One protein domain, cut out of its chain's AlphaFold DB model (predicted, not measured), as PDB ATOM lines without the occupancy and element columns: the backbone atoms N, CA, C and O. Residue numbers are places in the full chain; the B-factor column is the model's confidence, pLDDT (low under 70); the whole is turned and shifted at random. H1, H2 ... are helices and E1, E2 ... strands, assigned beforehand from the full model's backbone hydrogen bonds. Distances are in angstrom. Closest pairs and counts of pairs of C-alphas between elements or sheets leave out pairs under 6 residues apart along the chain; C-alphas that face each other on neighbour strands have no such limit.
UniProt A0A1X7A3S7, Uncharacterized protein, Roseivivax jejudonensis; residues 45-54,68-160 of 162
ATOM      1  N   ILE A  45      48.975   6.216 -30.843       65.44
ATOM      2  CA  ILE A  45      48.179   6.007 -29.629       65.44
ATOM      3  C   ILE A  45      47.145   7.121 -29.508       65.44
ATOM      4  O   ILE A  45      47.493   8.306 -29.480       65.44
ATOM      5  N   VAL A  46      45.875   6.742 -29.380       69.31
ATOM      6  CA  VAL A  46      44.768   7.682 -29.146       69.31
ATOM      7  C   VAL A  46      44.454   7.771 -27.651       69.31
ATOM      8  O   VAL A  46      44.181   6.753 -27.015       69.31
ATOM      9  N   ASP A  47      44.456   8.979 -27.078       69.94
ATOM     10  CA  ASP A  47      44.033   9.208 -25.686       69.94
ATOM     11  C   ASP A  47      42.513   9.413 -25.623       69.94
ATOM     12  O   ASP A  47      41.988  10.508 -25.830       69.94
ATOM     13  N   THR A  48      41.797   8.329 -25.332       64.75
ATOM     14  CA  THR A  48      40.326   8.323 -25.207       64.75
ATOM     15  C   THR A  48      39.847   8.822 -23.839       64.75
ATOM     16  O   THR A  48      38.661   9.089 -23.628       64.75
ATOM     17  N   GLY A  49      40.773   9.010 -22.896       56.03
ATOM     18  CA  GLY A  49      40.477   9.354 -21.517       56.03
ATOM     19  C   GLY A  49      39.797  10.707 -21.340       56.03
ATOM     20  O   GLY A  49      38.969  10.869 -20.450       56.03
ATOM     21  N   GLN A  50      40.100  11.692 -22.187       52.59
ATOM     22  CA  GLN A  50      39.461  13.011 -22.093       52.59
ATOM     23  C   GLN A  50      37.979  12.994 -22.495       52.59
ATOM     24  O   GLN A  50      37.213  13.809 -21.983       52.59
ATOM     25  N   ALA A  51      37.560  12.057 -23.349       47.47
ATOM     26  CA  ALA A  51      36.168  11.939 -23.777       47.47
ATOM     27  C   ALA A  51      35.266  11.349 -22.676       47.47
ATOM     28  O   ALA A  51      34.118  11.764 -22.529       47.47
ATOM     29  N   ALA A  52      35.796  10.441 -21.849       42.03
ATOM     30  CA  ALA A  52      35.035   9.765 -20.796       42.03
ATOM     31  C   ALA A  52      34.770  10.638 -19.551       42.03
ATOM     32  O   ALA A  52      33.767  10.462 -18.860       42.03
ATOM     33  N   VAL A  53      35.624  11.633 -19.272       43.06
ATOM     34  CA  VAL A  53      35.498  12.509 -18.084       43.06
ATOM     35  C   VAL A  53      34.224  13.361 -18.104       43.06
ATOM     36  O   VAL A  53      33.732  13.745 -17.045       43.06
ATOM     37  N   GLY A  54      33.649  13.625 -19.279       34.06
ATOM     38  CA  GLY A  54      32.399  14.380 -19.399       34.06
ATOM     39  C   GLY A  54      31.155  13.656 -18.867       34.06
ATOM     40  O   GLY A  54      30.145  14.315 -18.637       34.06
ATOM     41  N   SER A  68      37.439   1.294  -2.644       56.88
ATOM     42  CA  SER A  68      38.703   0.585  -2.407       56.88
ATOM     43  C   SER A  68      38.639  -0.886  -2.837       56.88
ATOM     44  O   SER A  68      39.587  -1.384  -3.439       56.88
ATOM     45  N   ASN A  69      37.516  -1.577  -2.602       64.81
ATOM     46  CA  ASN A  69      37.319  -2.952  -3.076       64.81
ATOM     47  C   ASN A  69      37.162  -3.006  -4.606       64.81
ATOM     48  O   ASN A  69      37.718  -3.890  -5.249       64.81
ATOM     49  N   ALA A  70      36.457  -2.043  -5.203       64.69
ATOM     50  CA  ALA A  70      36.332  -1.920  -6.653       64.69
ATOM     51  C   ALA A  70      37.690  -1.647  -7.321       64.69
ATOM     52  O   ALA A  70      38.029  -2.319  -8.287       64.69
ATOM     53  N   ALA A  71      38.496  -0.744  -6.759       67.69
ATOM     54  CA  ALA A  71      39.844  -0.452  -7.234       67.69
ATOM     55  C   ALA A  71      40.768  -1.671  -7.109       67.69
ATOM     56  O   ALA A  71      41.455  -2.004  -8.064       67.69
ATOM     57  N   ALA A  72      40.732  -2.395  -5.984       71.94
ATOM     58  CA  ALA A  72      41.521  -3.618  -5.811       71.94
ATOM     59  C   ALA A  72      41.103  -4.739  -6.781       71.94
ATOM     60  O   ALA A  72      41.942  -5.502  -7.252       71.94
ATOM     61  N   ARG A  73      39.806  -4.849  -7.095       73.94
ATOM     62  CA  ARG A  73      39.303  -5.792  -8.106       73.94
ATOM     63  C   ARG A  73      39.706  -5.386  -9.515       73.94
ATOM     64  O   ARG A  73      40.006  -6.265 -10.311       73.94
ATOM     65  N   LEU A  74      39.696  -4.088  -9.808       74.88
ATOM     66  CA  LEU A  74      40.150  -3.552 -11.083       74.88
ATOM     67  C   LEU A  74      41.647  -3.799 -11.270       74.88
ATOM     68  O   LEU A  74      42.031  -4.340 -12.295       74.88
ATOM     69  N   ASP A  75      42.461  -3.510 -10.258       74.56
ATOM     70  CA  ASP A  75      43.903  -3.783 -10.257       74.56
ATOM     71  C   ASP A  75      44.202  -5.279 -10.455       74.56
ATOM     72  O   ASP A  75      44.997  -5.653 -11.310       74.56
ATOM     73  N   ALA A  76      43.475  -6.157  -9.754       74.19
ATOM     74  CA  ALA A  76      43.610  -7.603  -9.926       74.19
ATOM     75  C   ALA A  76      43.118  -8.118 -11.293       74.19
ATOM     76  O   ALA A  76      43.551  -9.185 -11.728       74.19
ATOM     77  N   ALA A  77      42.192  -7.408 -11.943       77.06
ATOM     78  CA  ALA A  77      41.687  -7.752 -13.270       77.06
ATOM     79  C   ALA A  77      42.573  -7.196 -14.395       77.06
ATOM     80  O   ALA A  77      42.603  -7.780 -15.476       77.06
ATOM     81  N   LEU A  78      43.285  -6.089 -14.154       78.56
ATOM     82  CA  LEU A  78      44.208  -5.442 -15.089       78.56
ATOM     83  C   LEU A  78      45.529  -6.209 -15.183       78.56
ATOM     84  O   LEU A  78      46.589  -5.743 -14.765       78.56
ATOM     85  N   THR A  79      45.462  -7.400 -15.767       80.25
ATOM     86  CA  THR A  79      46.640  -8.154 -16.189       80.25
ATOM     87  C   THR A  79      46.966  -7.851 -17.646       80.25
ATOM     88  O   THR A  79      46.079  -7.527 -18.435       80.25
ATOM     89  N   GLU A  80      48.234  -7.999 -18.021       75.38
ATOM     90  CA  GLU A  80      48.618  -8.102 -19.434       75.38
ATOM     91  C   GLU A  80      47.787  -9.230 -20.086       75.38
ATOM     92  O   GLU A  80      47.467 -10.224 -19.423       75.38
ATOM     93  N   ASP A  81      47.334  -9.024 -21.322       81.06
ATOM     94  CA  ASP A  81      46.413  -9.897 -22.070       81.06
ATOM     95  C   ASP A  81      44.965  -9.988 -21.545       81.06
ATOM     96  O   ASP A  81      44.168 -10.793 -22.042       81.06
ATOM     97  N   ALA A  82      44.564  -9.163 -20.572       85.25
ATOM     98  CA  ALA A  82      43.168  -9.132 -20.142       85.25
ATOM     99  C   ALA A  82      42.250  -8.640 -21.276       85.25
ATOM    100  O   ALA A  82      42.480  -7.586 -21.868       85.25
ATOM    101  N   VAL A  83      41.182  -9.390 -21.560       88.62
ATOM    102  CA  VAL A  83      40.196  -9.019 -22.585       88.62
ATOM    103  C   VAL A  83      39.282  -7.926 -22.048       88.62
ATOM    104  O   VAL A  83      38.649  -8.090 -21.000       88.62
ATOM    105  N   ILE A  84      39.170  -6.841 -22.807       89.12
ATOM    106  CA  ILE A  84      38.283  -5.722 -22.511       89.12
ATOM    107  C   ILE A  84      37.040  -5.824 -23.385       89.12
ATOM    108  O   ILE A  84      37.114  -6.051 -24.596       89.12
ATOM    109  N   ARG A  85      35.885  -5.623 -22.754       90.75
ATOM    110  CA  ARG A  85      34.587  -5.558 -23.417       90.75
ATOM    111  C   ARG A  85      33.955  -4.183 -23.286       90.75
ATOM    112  O   ARG A  85      34.194  -3.483 -22.311       90.75
ATOM    113  N   SER A  86      33.114  -3.801 -24.229       89.12
ATOM    114  CA  SER A  86      32.240  -2.633 -24.101       89.12
ATOM    115  C   SER A  86      31.000  -2.948 -23.255       89.12
ATOM    116  O   SER A  86      30.727  -4.106 -22.922       89.12
ATOM    117  N   SER A  87      30.231  -1.921 -22.890       86.69
ATOM    118  CA  SER A  87      29.031  -2.055 -22.049       86.69
ATOM    119  C   SER A  87      27.909  -2.888 -22.692       86.69
ATOM    120  O   SER A  87      27.031  -3.390 -21.997       86.69
ATOM    121  N   ASP A  88      27.921  -3.027 -24.018       86.88
ATOM    122  CA  ASP A  88      27.037  -3.893 -24.817       86.88
ATOM    123  C   ASP A  88      27.533  -5.354 -24.901       86.88
ATOM    124  O   ASP A  88      26.844  -6.215 -25.452       86.88
ATOM    125  N   GLY A  89      28.689  -5.655 -24.302       84.94
ATOM    126  CA  GLY A  89      29.265  -6.996 -24.196       84.94
ATOM    127  C   GLY A  89      30.167  -7.405 -25.361       84.94
ATOM    128  O   GLY A  89      30.692  -8.527 -25.337       84.94
ATOM    129  N   GLU A  90      30.372  -6.531 -26.350       89.19
ATOM    130  CA  GLU A  90      31.295  -6.778 -27.461       89.19
ATOM    131  C   GLU A  90      32.759  -6.709 -27.017       89.19
ATOM    132  O   GLU A  90      33.090  -6.069 -26.022       89.19
ATOM    133  N   ILE A  91      33.642  -7.402 -27.739       89.00
ATOM    134  CA  ILE A  91      35.085  -7.342 -27.489       89.00
ATOM    135  C   ILE A  91      35.627  -6.060 -28.119       89.00
ATOM    136  O   ILE A  91      35.295  -5.722 -29.253       89.00
ATOM    137  N   VAL A  92      36.446  -5.351 -27.349       89.00
ATOM    138  CA  VAL A  92      37.142  -4.140 -27.791       89.00
ATOM    139  C   VAL A  92      38.587  -4.456 -28.153       89.00
ATOM    140  O   VAL A  92      39.115  -3.906 -29.114       89.00
ATOM    141  N   GLY A  93      39.231  -5.307 -27.355       90.00
ATOM    142  CA  GLY A  93      40.660  -5.552 -27.459       90.00
ATOM    143  C   GLY A  93      41.239  -6.213 -26.216       90.00
ATOM    144  O   GLY A  93      40.503  -6.728 -25.362       90.00
ATOM    145  N   THR A  94      42.561  -6.175 -26.103       90.31
ATOM    146  CA  THR A  94      43.324  -6.741 -24.986       90.31
ATOM    147  C   THR A  94      44.226  -5.698 -24.341       90.31
ATOM    148  O   THR A  94      44.728  -4.779 -24.985       90.31
ATOM    149  N   VAL A  95      44.442  -5.821 -23.032       87.06
ATOM    150  CA  VAL A  95      45.414  -4.989 -22.318       87.06
ATOM    151  C   VAL A  95      46.820  -5.326 -22.812       87.06
ATOM    152  O   VAL A  95      47.306  -6.431 -22.590       87.06
ATOM    153  N   SER A  96      47.483  -4.356 -23.437       84.56
ATOM    154  CA  SER A  96      48.885  -4.467 -23.847       84.56
ATOM    155  C   SER A  96      49.831  -4.029 -22.730       84.56
ATOM    156  O   SER A  96      50.872  -4.640 -22.511       84.56
ATOM    157  N   ARG A  97      49.487  -2.959 -22.005       81.12
ATOM    158  CA  ARG A  97      50.291  -2.459 -20.882       81.12
ATOM    159  C   ARG A  97      49.448  -1.603 -19.950       81.12
ATOM    160  O   ARG A  97      48.641  -0.801 -20.405       81.12
ATOM    161  N   THR A  98      49.721  -1.677 -18.656       79.88
ATOM    162  CA  THR A  98      49.173  -0.737 -17.671       79.88
ATOM    163  C   THR A  98      50.212   0.340 -17.357       79.88
ATOM    164  O   THR A  98      51.332   0.026 -16.961       79.88
ATOM    165  N   ASP A  99      49.844   1.607 -17.536       76.69
ATOM    166  CA  ASP A  99      50.598   2.768 -17.058       76.69
ATOM    167  C   ASP A  99      49.936   3.279 -15.773       76.69
ATOM    168  O   ASP A  99      49.027   4.117 -15.788       76.69
ATOM    169  N   MET A 100      50.368   2.711 -14.646       61.59
ATOM    170  CA  MET A 100      49.829   3.040 -13.325       61.59
ATOM    171  C   MET A 100      50.222   4.449 -12.862       61.59
ATOM    172  O   MET A 100      49.502   5.034 -12.061       61.59
ATOM    173  N   ASP A 101      51.319   5.014 -13.378       68.88
ATOM    174  CA  ASP A 101      51.732   6.388 -13.066       68.88
ATOM    175  C   ASP A 101      50.829   7.420 -13.767       68.88
ATOM    176  O   ASP A 101      50.632   8.532 -13.270       68.88
ATOM    177  N   GLY A 102      50.267   7.048 -14.921       64.06
ATOM    178  CA  GLY A 102      49.365   7.873 -15.724       64.06
ATOM    179  C   GLY A 102      47.865   7.622 -15.518       64.06
ATOM    180  O   GLY A 102      47.074   8.279 -16.203       64.06
ATOM    181  N   ASP A 103      47.469   6.693 -14.637       78.12
ATOM    182  CA  ASP A 103      46.093   6.169 -14.493       78.12
ATOM    183  C   ASP A 103      45.492   5.680 -15.833       78.12
ATOM    184  O   ASP A 103      44.303   5.869 -16.136       78.12
ATOM    185  N   ARG A 104      46.338   5.071 -16.672       82.19
ATOM    186  CA  ARG A 104      46.016   4.680 -18.049       82.19
ATOM    187  C   ARG A 104      46.299   3.206 -18.299       82.19
ATOM    188  O   ARG A 104      47.206   2.603 -17.736       82.19
ATOM    189  N   VAL A 105      45.541   2.643 -19.224       84.44
ATOM    190  CA  VAL A 105      45.709   1.289 -19.737       84.44
ATOM    191  C   VAL A 105      45.847   1.397 -21.245       84.44
ATOM    192  O   VAL A 105      44.985   1.971 -21.911       84.44
ATOM    193  N   LEU A 106      46.953   0.889 -21.774       86.12
ATOM    194  CA  LEU A 106      47.162   0.732 -23.202       86.12
ATOM    195  C   LEU A 106      46.476  -0.553 -23.643       86.12
ATOM    196  O   LEU A 106      46.727  -1.629 -23.093       86.12
ATOM    197  N   VAL A 107      45.621  -0.421 -24.642       87.06
ATOM    198  CA  VAL A 107      44.775  -1.492 -25.153       87.06
ATOM    199  C   VAL A 107      45.071  -1.671 -26.625       87.06
ATOM    200  O   VAL A 107      44.965  -0.713 -27.389       87.06
ATOM    201  N   ASP A 108      45.464  -2.886 -26.985       90.00
ATOM    202  CA  ASP A 108      45.562  -3.343 -28.364       90.00
ATOM    203  C   ASP A 108      44.143  -3.607 -28.860       90.00
ATOM    204  O   ASP A 108      43.389  -4.348 -28.219       90.00
ATOM    205  N   LEU A 109      43.736  -2.918 -29.922       88.12
ATOM    206  CA  LEU A 109      42.387  -3.056 -30.452       88.12
ATOM    207  C   LEU A 109      42.237  -4.408 -31.145       88.12
ATOM    208  O   LEU A 109      43.162  -4.913 -31.771       88.12
ATOM    209  N   ASP A 110      41.054  -5.009 -31.043       88.88
ATOM    210  CA  ASP A 110      40.776  -6.181 -31.860       88.88
ATOM    211  C   ASP A 110      40.626  -5.778 -33.335       88.88
ATOM    212  O   ASP A 110      40.173  -4.678 -33.658       88.88
ATOM    213  N   GLY A 111      40.975  -6.680 -34.257       84.75
ATOM    214  CA  GLY A 111      40.920  -6.363 -35.687       84.75
ATOM    215  C   GLY A 111      39.518  -5.961 -36.166       84.75
ATOM    216  O   GLY A 111      39.375  -5.220 -37.134       84.75
ATOM    217  N   GLU A 112      38.450  -6.410 -35.497       85.44
ATOM    218  CA  GLU A 112      37.093  -5.949 -35.804       85.44
ATOM    219  C   GLU A 112      36.859  -4.483 -35.383       85.44
ATOM    220  O   GLU A 112      36.164  -3.765 -36.102       85.44
ATOM    221  N   MET A 113      37.437  -4.021 -34.268       84.62
ATOM    222  CA  MET A 113      37.399  -2.626 -33.820       84.62
ATOM    223  C   MET A 113      38.225  -1.735 -34.728       84.62
ATOM    224  O   MET A 113      37.742  -0.677 -35.125       84.62
ATOM    225  N   GLU A 114      39.435  -2.165 -35.080       84.62
ATOM    226  CA  GLU A 114      40.305  -1.439 -36.012       84.62
ATOM    227  C   GLU A 114      39.580  -1.173 -37.337       84.62
ATOM    228  O   GLU A 114      39.582  -0.052 -37.837       84.62
ATOM    229  N   ASN A 115      38.853  -2.169 -37.857       83.12
ATOM    230  CA  ASN A 115      38.067  -2.037 -39.088       83.12
ATOM    231  C   ASN A 115      36.817  -1.143 -38.954       83.12
ATOM    232  O   ASN A 115      36.251  -0.732 -39.970       83.12
ATOM    233  N   GLN A 116      36.341  -0.881 -37.735       80.94
ATOM    234  CA  GLN A 116      35.191  -0.001 -37.480       80.94
ATOM    235  C   GLN A 116      35.589   1.467 -37.326       80.94
ATOM    236  O   GLN A 116      34.738   2.344 -37.471       80.94
ATOM    237  N   ILE A 117      36.856   1.735 -37.032       82.50
ATOM    238  CA  ILE A 117      37.389   3.081 -36.867       82.50
ATOM    239  C   ILE A 117      37.767   3.618 -38.249       82.50
ATOM    240  O   ILE A 117      38.571   3.026 -38.962       82.50
ATOM    241  N   ALA A 118      37.234   4.779 -38.641       78.38
ATOM    242  CA  ALA A 118      37.555   5.381 -39.943       78.38
ATOM    243  C   ALA A 118      38.980   5.969 -40.031       78.38
ATOM    244  O   ALA A 118      39.356   6.566 -41.041       78.38
ATOM    245  N   ARG A 119      39.754   5.861 -38.949       72.12
ATOM    246  CA  ARG A 119      41.091   6.421 -38.789       72.12
ATOM    247  C   ARG A 119      42.145   5.332 -38.977       72.12
ATOM    248  O   ARG A 119      42.305   4.472 -38.118       72.12
ATOM    249  N   ASP A 120      42.880   5.420 -40.080       75.62
ATOM    250  CA  ASP A 120      43.958   4.484 -40.398       75.62
ATOM    251  C   ASP A 120      45.107   4.552 -39.377       75.62
ATOM    252  O   ASP A 120      45.497   5.638 -38.949       75.62
ATOM    253  N   GLY A 121      45.689   3.394 -39.049       75.25
ATOM    254  CA  GLY A 121      46.916   3.282 -38.245       75.25
ATOM    255  C   GLY A 121      46.723   3.249 -36.726       75.25
ATOM    256  O   GLY A 121      47.713   3.206 -35.992       75.25
ATOM    257  N   VAL A 122      45.477   3.249 -36.239       79.88
ATOM    258  CA  VAL A 122      45.181   3.093 -34.810       79.88
ATOM    259  C   VAL A 122      45.066   1.615 -34.459       79.88
ATOM    260  O   VAL A 122      44.014   1.012 -34.625       79.88
ATOM    261  N   GLU A 123      46.147   1.068 -33.916       84.38
ATOM    262  CA  GLU A 123      46.199  -0.304 -33.379       84.38
ATOM    263  C   GLU A 123      46.140  -0.298 -31.842       84.38
ATOM    264  O   GLU A 123      45.855  -1.295 -31.186       84.38
ATOM    265  N   THR A 124      46.429   0.849 -31.215       85.06
ATOM    266  CA  THR A 124      46.480   0.969 -29.754       85.06
ATOM    267  C   THR A 124      45.832   2.239 -29.264       85.06
ATOM    268  O   THR A 124      46.046   3.330 -29.792       85.06
ATOM    269  N   ILE A 125      45.087   2.109 -28.176       84.06
ATOM    270  CA  ILE A 125      44.456   3.236 -27.503       84.06
ATOM    271  C   ILE A 125      44.882   3.290 -26.043       84.06
ATOM    272  O   ILE A 125      45.141   2.268 -25.414       84.06
ATOM    273  N   ALA A 126      44.939   4.496 -25.492       85.75
ATOM    274  CA  ALA A 126      45.050   4.710 -24.061       85.75
ATOM    275  C   ALA A 126      43.649   4.968 -23.497       85.75
ATOM    276  O   ALA A 126      42.979   5.940 -23.867       85.75
ATOM    277  N   LEU A 127      43.220   4.093 -22.594       83.00
ATOM    278  CA  LEU A 127      41.982   4.193 -21.829       83.00
ATOM    279  C   LEU A 127      42.303   4.591 -20.394       83.00
ATOM    280  O   LEU A 127      43.325   4.194 -19.843       83.00
ATOM    281  N   GLN A 128      41.436   5.374 -19.763       82.69
ATOM    282  CA  GLN A 128      41.597   5.691 -18.345       82.69
ATOM    283  C   GLN A 128      40.945   4.621 -17.482       82.69
ATOM    284  O   GLN A 128      39.799   4.247 -17.736       82.69
ATOM    285  N   THR A 129      41.623   4.226 -16.405       77.62
ATOM    286  CA  THR A 129      41.139   3.216 -15.446       77.62
ATOM    287  C   THR A 129      39.757   3.553 -14.879       77.62
ATOM    288  O   THR A 129      38.932   2.666 -14.703       77.62
ATOM    289  N   ARG A 130      39.442   4.842 -14.687       76.56
ATOM    290  CA  ARG A 130      38.112   5.308 -14.235       76.56
ATOM    291  C   ARG A 130      36.959   5.064 -15.213       76.56
ATOM    292  O   ARG A 130      35.811   5.166 -14.807       76.56
ATOM    293  N   SER A 131      37.257   4.796 -16.483       76.81
ATOM    294  CA  SER A 131      36.248   4.450 -17.500       76.81
ATOM    295  C   SER A 131      36.035   2.937 -17.584       76.81
ATOM    296  O   SER A 131      35.283   2.463 -18.436       76.81
ATOM    297  N   MET A 132      36.742   2.181 -16.738       81.12
ATOM    298  CA  MET A 132      36.728   0.733 -16.695       81.12
ATOM    299  C   MET A 132      36.008   0.257 -15.437       81.12
ATOM    300  O   MET A 132      36.098   0.845 -14.360       81.12
ATOM    301  N   MET A 133      35.317  -0.860 -15.577       83.19
ATOM    302  CA  MET A 133      34.632  -1.565 -14.512       83.19
ATOM    303  C   MET A 133      34.958  -3.048 -14.617       83.19
ATOM    304  O   MET A 133      35.289  -3.552 -15.685       83.19
ATOM    305  N   VAL A 134      34.842  -3.767 -13.506       82.62
ATOM    306  CA  VAL A 134      34.953  -5.227 -13.508       82.62
ATOM    307  C   VAL A 134      33.569  -5.815 -13.290       82.62
ATOM    308  O   VAL A 134      32.971  -5.602 -12.234       82.62
ATOM    309  N   SER A 135      33.085  -6.583 -14.265       80.38
ATOM    310  CA  SER A 135      31.871  -7.397 -14.146       80.38
ATOM    311  C   SER A 135      32.237  -8.857 -14.346       80.38
ATOM    312  O   SER A 135      32.895  -9.187 -15.327       80.38
ATOM    313  N   ASP A 136      31.842  -9.736 -13.424       77.31
ATOM    314  CA  ASP A 136      32.082 -11.185 -13.519       77.31
ATOM    315  C   ASP A 136      33.533 -11.553 -13.892       77.31
ATOM    316  O   ASP A 136      33.780 -12.366 -14.782       77.31
ATOM    317  N   ASN A 137      34.513 -10.920 -13.231       73.94
ATOM    318  CA  ASN A 137      35.949 -11.087 -13.510       73.94
ATOM    319  C   ASN A 137      36.398 -10.674 -14.930       73.94
ATOM    320  O   ASN A 137      37.512 -10.992 -15.335       73.94
ATOM    321  N   THR A 138      35.564  -9.944 -15.665       78.56
ATOM    322  CA  THR A 138      35.862  -9.401 -16.994       78.56
ATOM    323  C   THR A 138      35.989  -7.883 -16.920       78.56
ATOM    324  O   THR A 138      35.188  -7.221 -16.254       78.56
ATOM    325  N   LEU A 139      36.984  -7.325 -17.609       87.81
ATOM    326  CA  LEU A 139      37.123  -5.882 -17.774       87.81
ATOM    327  C   LEU A 139      36.083  -5.368 -18.766       87.81
ATOM    328  O   LEU A 139      35.982  -5.849 -19.893       87.81
ATOM    329  N   MET A 140      35.318  -4.377 -18.336       88.38
ATOM    330  CA  MET A 140      34.289  -3.717 -19.122       88.38
ATOM    331  C   MET A 140      34.546  -2.216 -19.189       88.38
ATOM    332  O   MET A 140      35.003  -1.619 -18.219       88.38
ATOM    333  N   LEU A 141      34.222  -1.596 -20.315       86.56
ATOM    334  CA  LEU A 141      34.175  -0.149 -20.469       86.56
ATOM    335  C   LEU A 141      32.768   0.353 -20.183       86.56
ATOM    336  O   LEU A 141      31.784  -0.255 -20.608       86.56
ATOM    337  N   ASP A 142      32.684   1.508 -19.531       84.31
ATOM    338  CA  ASP A 142      31.426   2.229 -19.322       84.31
ATOM    339  C   ASP A 142      30.990   3.007 -20.579       84.31
ATOM    340  O   ASP A 142      30.679   4.195 -20.545       84.31
ATOM    341  N   MET A 143      31.071   2.356 -21.740       83.88
ATOM    342  CA  MET A 143      30.615   2.872 -23.028       83.88
ATOM    343  C   MET A 143      30.425   1.728 -24.025       83.88
ATOM    344  O   MET A 143      31.051   0.669 -23.912       83.88
ATOM    345  N   THR A 144      29.573   1.955 -25.022       86.94
ATOM    346  CA  THR A 144      29.358   1.008 -26.121       86.94
ATOM    347  C   THR A 144      30.534   1.001 -27.089       86.94
ATOM    348  O   THR A 144      31.327   1.949 -27.142       86.94
ATOM    349  N   ARG A 145      30.611  -0.039 -27.924       84.25
ATOM    350  CA  ARG A 145      31.638  -0.147 -28.969       84.25
ATOM    351  C   ARG A 145      31.619   1.051 -29.928       84.25
ATOM    352  O   ARG A 145      32.654   1.639 -30.230       84.25
ATOM    353  N   ALA A 146      30.423   1.487 -30.325       84.44
ATOM    354  CA  ALA A 146      30.232   2.645 -31.200       84.44
ATOM    355  C   ALA A 146      30.635   3.978 -30.541       84.44
ATOM    356  O   ALA A 146      31.189   4.856 -31.202       84.44
ATOM    357  N   GLN A 147      30.366   4.143 -29.241       83.44
ATOM    358  CA  GLN A 147      30.806   5.325 -28.493       83.44
ATOM    359  C   GLN A 147      32.329   5.372 -28.384       83.44
ATOM    360  O   GLN A 147      32.915   6.442 -28.550       83.44
ATOM    361  N   LEU A 148      32.961   4.218 -28.165       84.50
ATOM    362  CA  LEU A 148      34.410   4.104 -28.163       84.50
ATOM    363  C   LEU A 148      34.998   4.456 -29.536       84.50
ATOM    364  O   LEU A 148      35.900   5.285 -29.599       84.50
ATOM    365  N   ALA A 149      34.466   3.905 -30.632       83.88
ATOM    366  CA  ALA A 149      34.922   4.232 -31.987       83.88
ATOM    367  C   ALA A 149      34.855   5.747 -32.262       83.88
ATOM    368  O   ALA A 149      35.843   6.350 -32.677       83.88
ATOM    369  N   ALA A 150      33.739   6.396 -31.914       84.12
ATOM    370  CA  ALA A 150      33.598   7.846 -32.047       84.12
ATOM    371  C   ALA A 150      34.597   8.629 -31.168       84.12
ATOM    372  O   ALA A 150      35.127   9.666 -31.585       84.12
ATOM    373  N   ALA A 151      34.884   8.146 -29.955       83.31
ATOM    374  CA  ALA A 151      35.893   8.739 -29.079       83.31
ATOM    375  C   ALA A 151      37.312   8.593 -29.651       83.31
ATOM    376  O   ALA A 151      38.124   9.504 -29.505       83.31
ATOM    377  N   ILE A 152      37.606   7.488 -30.338       83.44
ATOM    378  CA  ILE A 152      38.894   7.252 -30.999       83.44
ATOM    379  C   ILE A 152      39.067   8.182 -32.211       83.44
ATOM    380  O   ILE A 152      40.120   8.799 -32.394       83.44
ATOM    381  N   GLU A 153      38.018   8.343 -33.015       81.31
ATOM    382  CA  GLU A 153      38.028   9.224 -34.190       81.31
ATOM    383  C   GLU A 153      38.218  10.699 -33.821       81.31
ATOM    384  O   GLU A 153      38.856  11.455 -34.555       81.31
ATOM    385  N   THR A 154      37.685  11.113 -32.672       77.38
ATOM    386  CA  THR A 154      37.751  12.501 -32.191       77.38
ATOM    387  C   THR A 154      38.880  12.754 -31.190       77.38
ATOM    388  O   THR A 154      39.149  13.908 -30.842       77.38
ATOM    389  N   GLY A 155      39.553  11.696 -30.733       69.38
ATOM    390  CA  GLY A 155      40.570  11.750 -29.694       69.38
ATOM    391  C   GLY A 155      41.909  12.324 -30.176       69.38
ATOM    392  O   GLY A 155      42.308  12.124 -31.334       69.38
ATOM    393  N   PRO A 156      42.645  13.031 -29.296       67.88
ATOM    394  CA  PRO A 156      43.999  13.468 -29.597       67.88
ATOM    395  C   PRO A 156      44.909  12.249 -29.761       67.88
ATOM    396  O   PRO A 156      44.858  11.315 -28.958       67.88
ATOM    397  N   THR A 157      45.765  12.273 -30.782       62.41
ATOM    398  CA  THR A 157      46.791  11.243 -30.943       62.41
ATOM    399  C   THR A 157      48.150  11.720 -30.531       62.41
ATOM    400  O   THR A 157      48.558  12.857 -30.770       62.41
ATOM    401  N   THR A 158      48.849  10.796 -29.897       60.69
ATOM    402  CA  THR A 158      50.266  10.908 -29.632       60.69
ATOM    403  C   THR A 158      50.937   9.824 -30.450       60.69
ATOM    404  O   THR A 158      50.754   8.632 -30.203       60.69
ATOM    405  N   THR A 159      51.701  10.233 -31.455       51.97
ATOM    406  CA  THR A 159      52.633   9.325 -32.113       51.97
ATOM    407  C   THR A 159      53.782   9.089 -31.149       51.97
ATOM    408  O   THR A 159      54.483  10.036 -30.779       51.97
ATOM    409  N   VAL A 160      53.982   7.843 -30.732       48.88
ATOM    410  CA  VAL A 160      55.188   7.494 -29.984       48.88
ATOM    411  C   VAL A 160      56.299   7.335 -31.014       48.88
ATOM    412  O   VAL A 160      56.378   6.333 -31.719       48.88
TER     413      VAL A 160
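What this domain is: This is residues 45 to 54 and 68 to 160 of the 162 residues of an uncharacterized protein of Roseivivax jejudonensis (UniProt A0A1X7A3S7). One strongly twisted, curled sheet of eight strands forms the body, with helix H4 lying across one face over E5 and helix H2 across the same face over the edge strand E6: two layers, helices on one face of a sheet. H2 lies near one end of the longest axis, and the loop at Asp 120 at the other. The printed part has 103 residues, with four named helices and eight named strands in the order E1 H1 H2 E2 E3 E4 H3 E5 E6 E7 H4 E8. The sheet order is E6 E7 E2 E3 E4 E5 E1 E8, mixed, and the class is mixed, helices and strands. The whole is compact, with a radius of gyration of the C-alphas of 12.4 A and spans of 38 by 28 by 27 A.

How they stand to each other: Start at E1, residues 45 to 47, parallel to E5, residues 124 to 128; look for N 126 and O 46, 2.8 A apart. E1 is antiparallel to the edge strand E8, residues 157 to 159, with N 158 and O 45 at 2.9 A. H1, residues 49 to 52, is on the sheet, only just over E5 with 3 C-alphas. H2, residues 68 to 77, runs across E6, residues 132 to 135, at 78 degrees on the local plane and a height over the sheet of 8.3 A; the closest C-alphas are Leu 74 and Val 134, 6.0 A apart. Next come E2, residues 83 to 85, E3, residues 91 to 99, and E4, residues 104 to 109, a meander, each strand the antiparallel neighbour of the one before; see N 84 and O 93 at 2.9 A, and N 99 and O 104 at 2.8 A. E4 is antiparallel to E5, with N 105 and O 127 at 2.8 A. H3, residues 111 to 114, only grazes the sheet. E6 forms a hairpin with E7, residues 138 to 141, with N 133 and O 140 at 2.8 A; E7 is parallel to E2, with N 141 and O 85 at 2.7 A. H4, residues 145 to 154, is only just over E5, with 3 C-alphas, at a height over the sheet of 9.3 A. In H2 and H4 every O i to N i+4 pair is within hydrogen-bond range; H1 and H3 are too short for one.

Where its parts are: Find C-alpha 45 at (48.179, 6.007, -29.629), where E1 begins. E3 covers 21.3 A and bends by 64 degrees at residue 96; E4 covers 15.1 A, H4 14.4 A, H2 14.0 A and E5 13.3 A. E8 ends at C-alpha 159, (52.633, 9.325, -32.113).

The domain as a whole: The C-alphas of Asn 69 and Asp 120 are the farthest apart, 38.6 A. Residues 55 to 67 are not printed; C-alphas 54 and 68 are 22.8 A apart across the cut. Of the links printed whole, none is long. Look for pLDDT under 70 at residues 45 to 54, 68 to 71, 100 to 102 and 155 to 160.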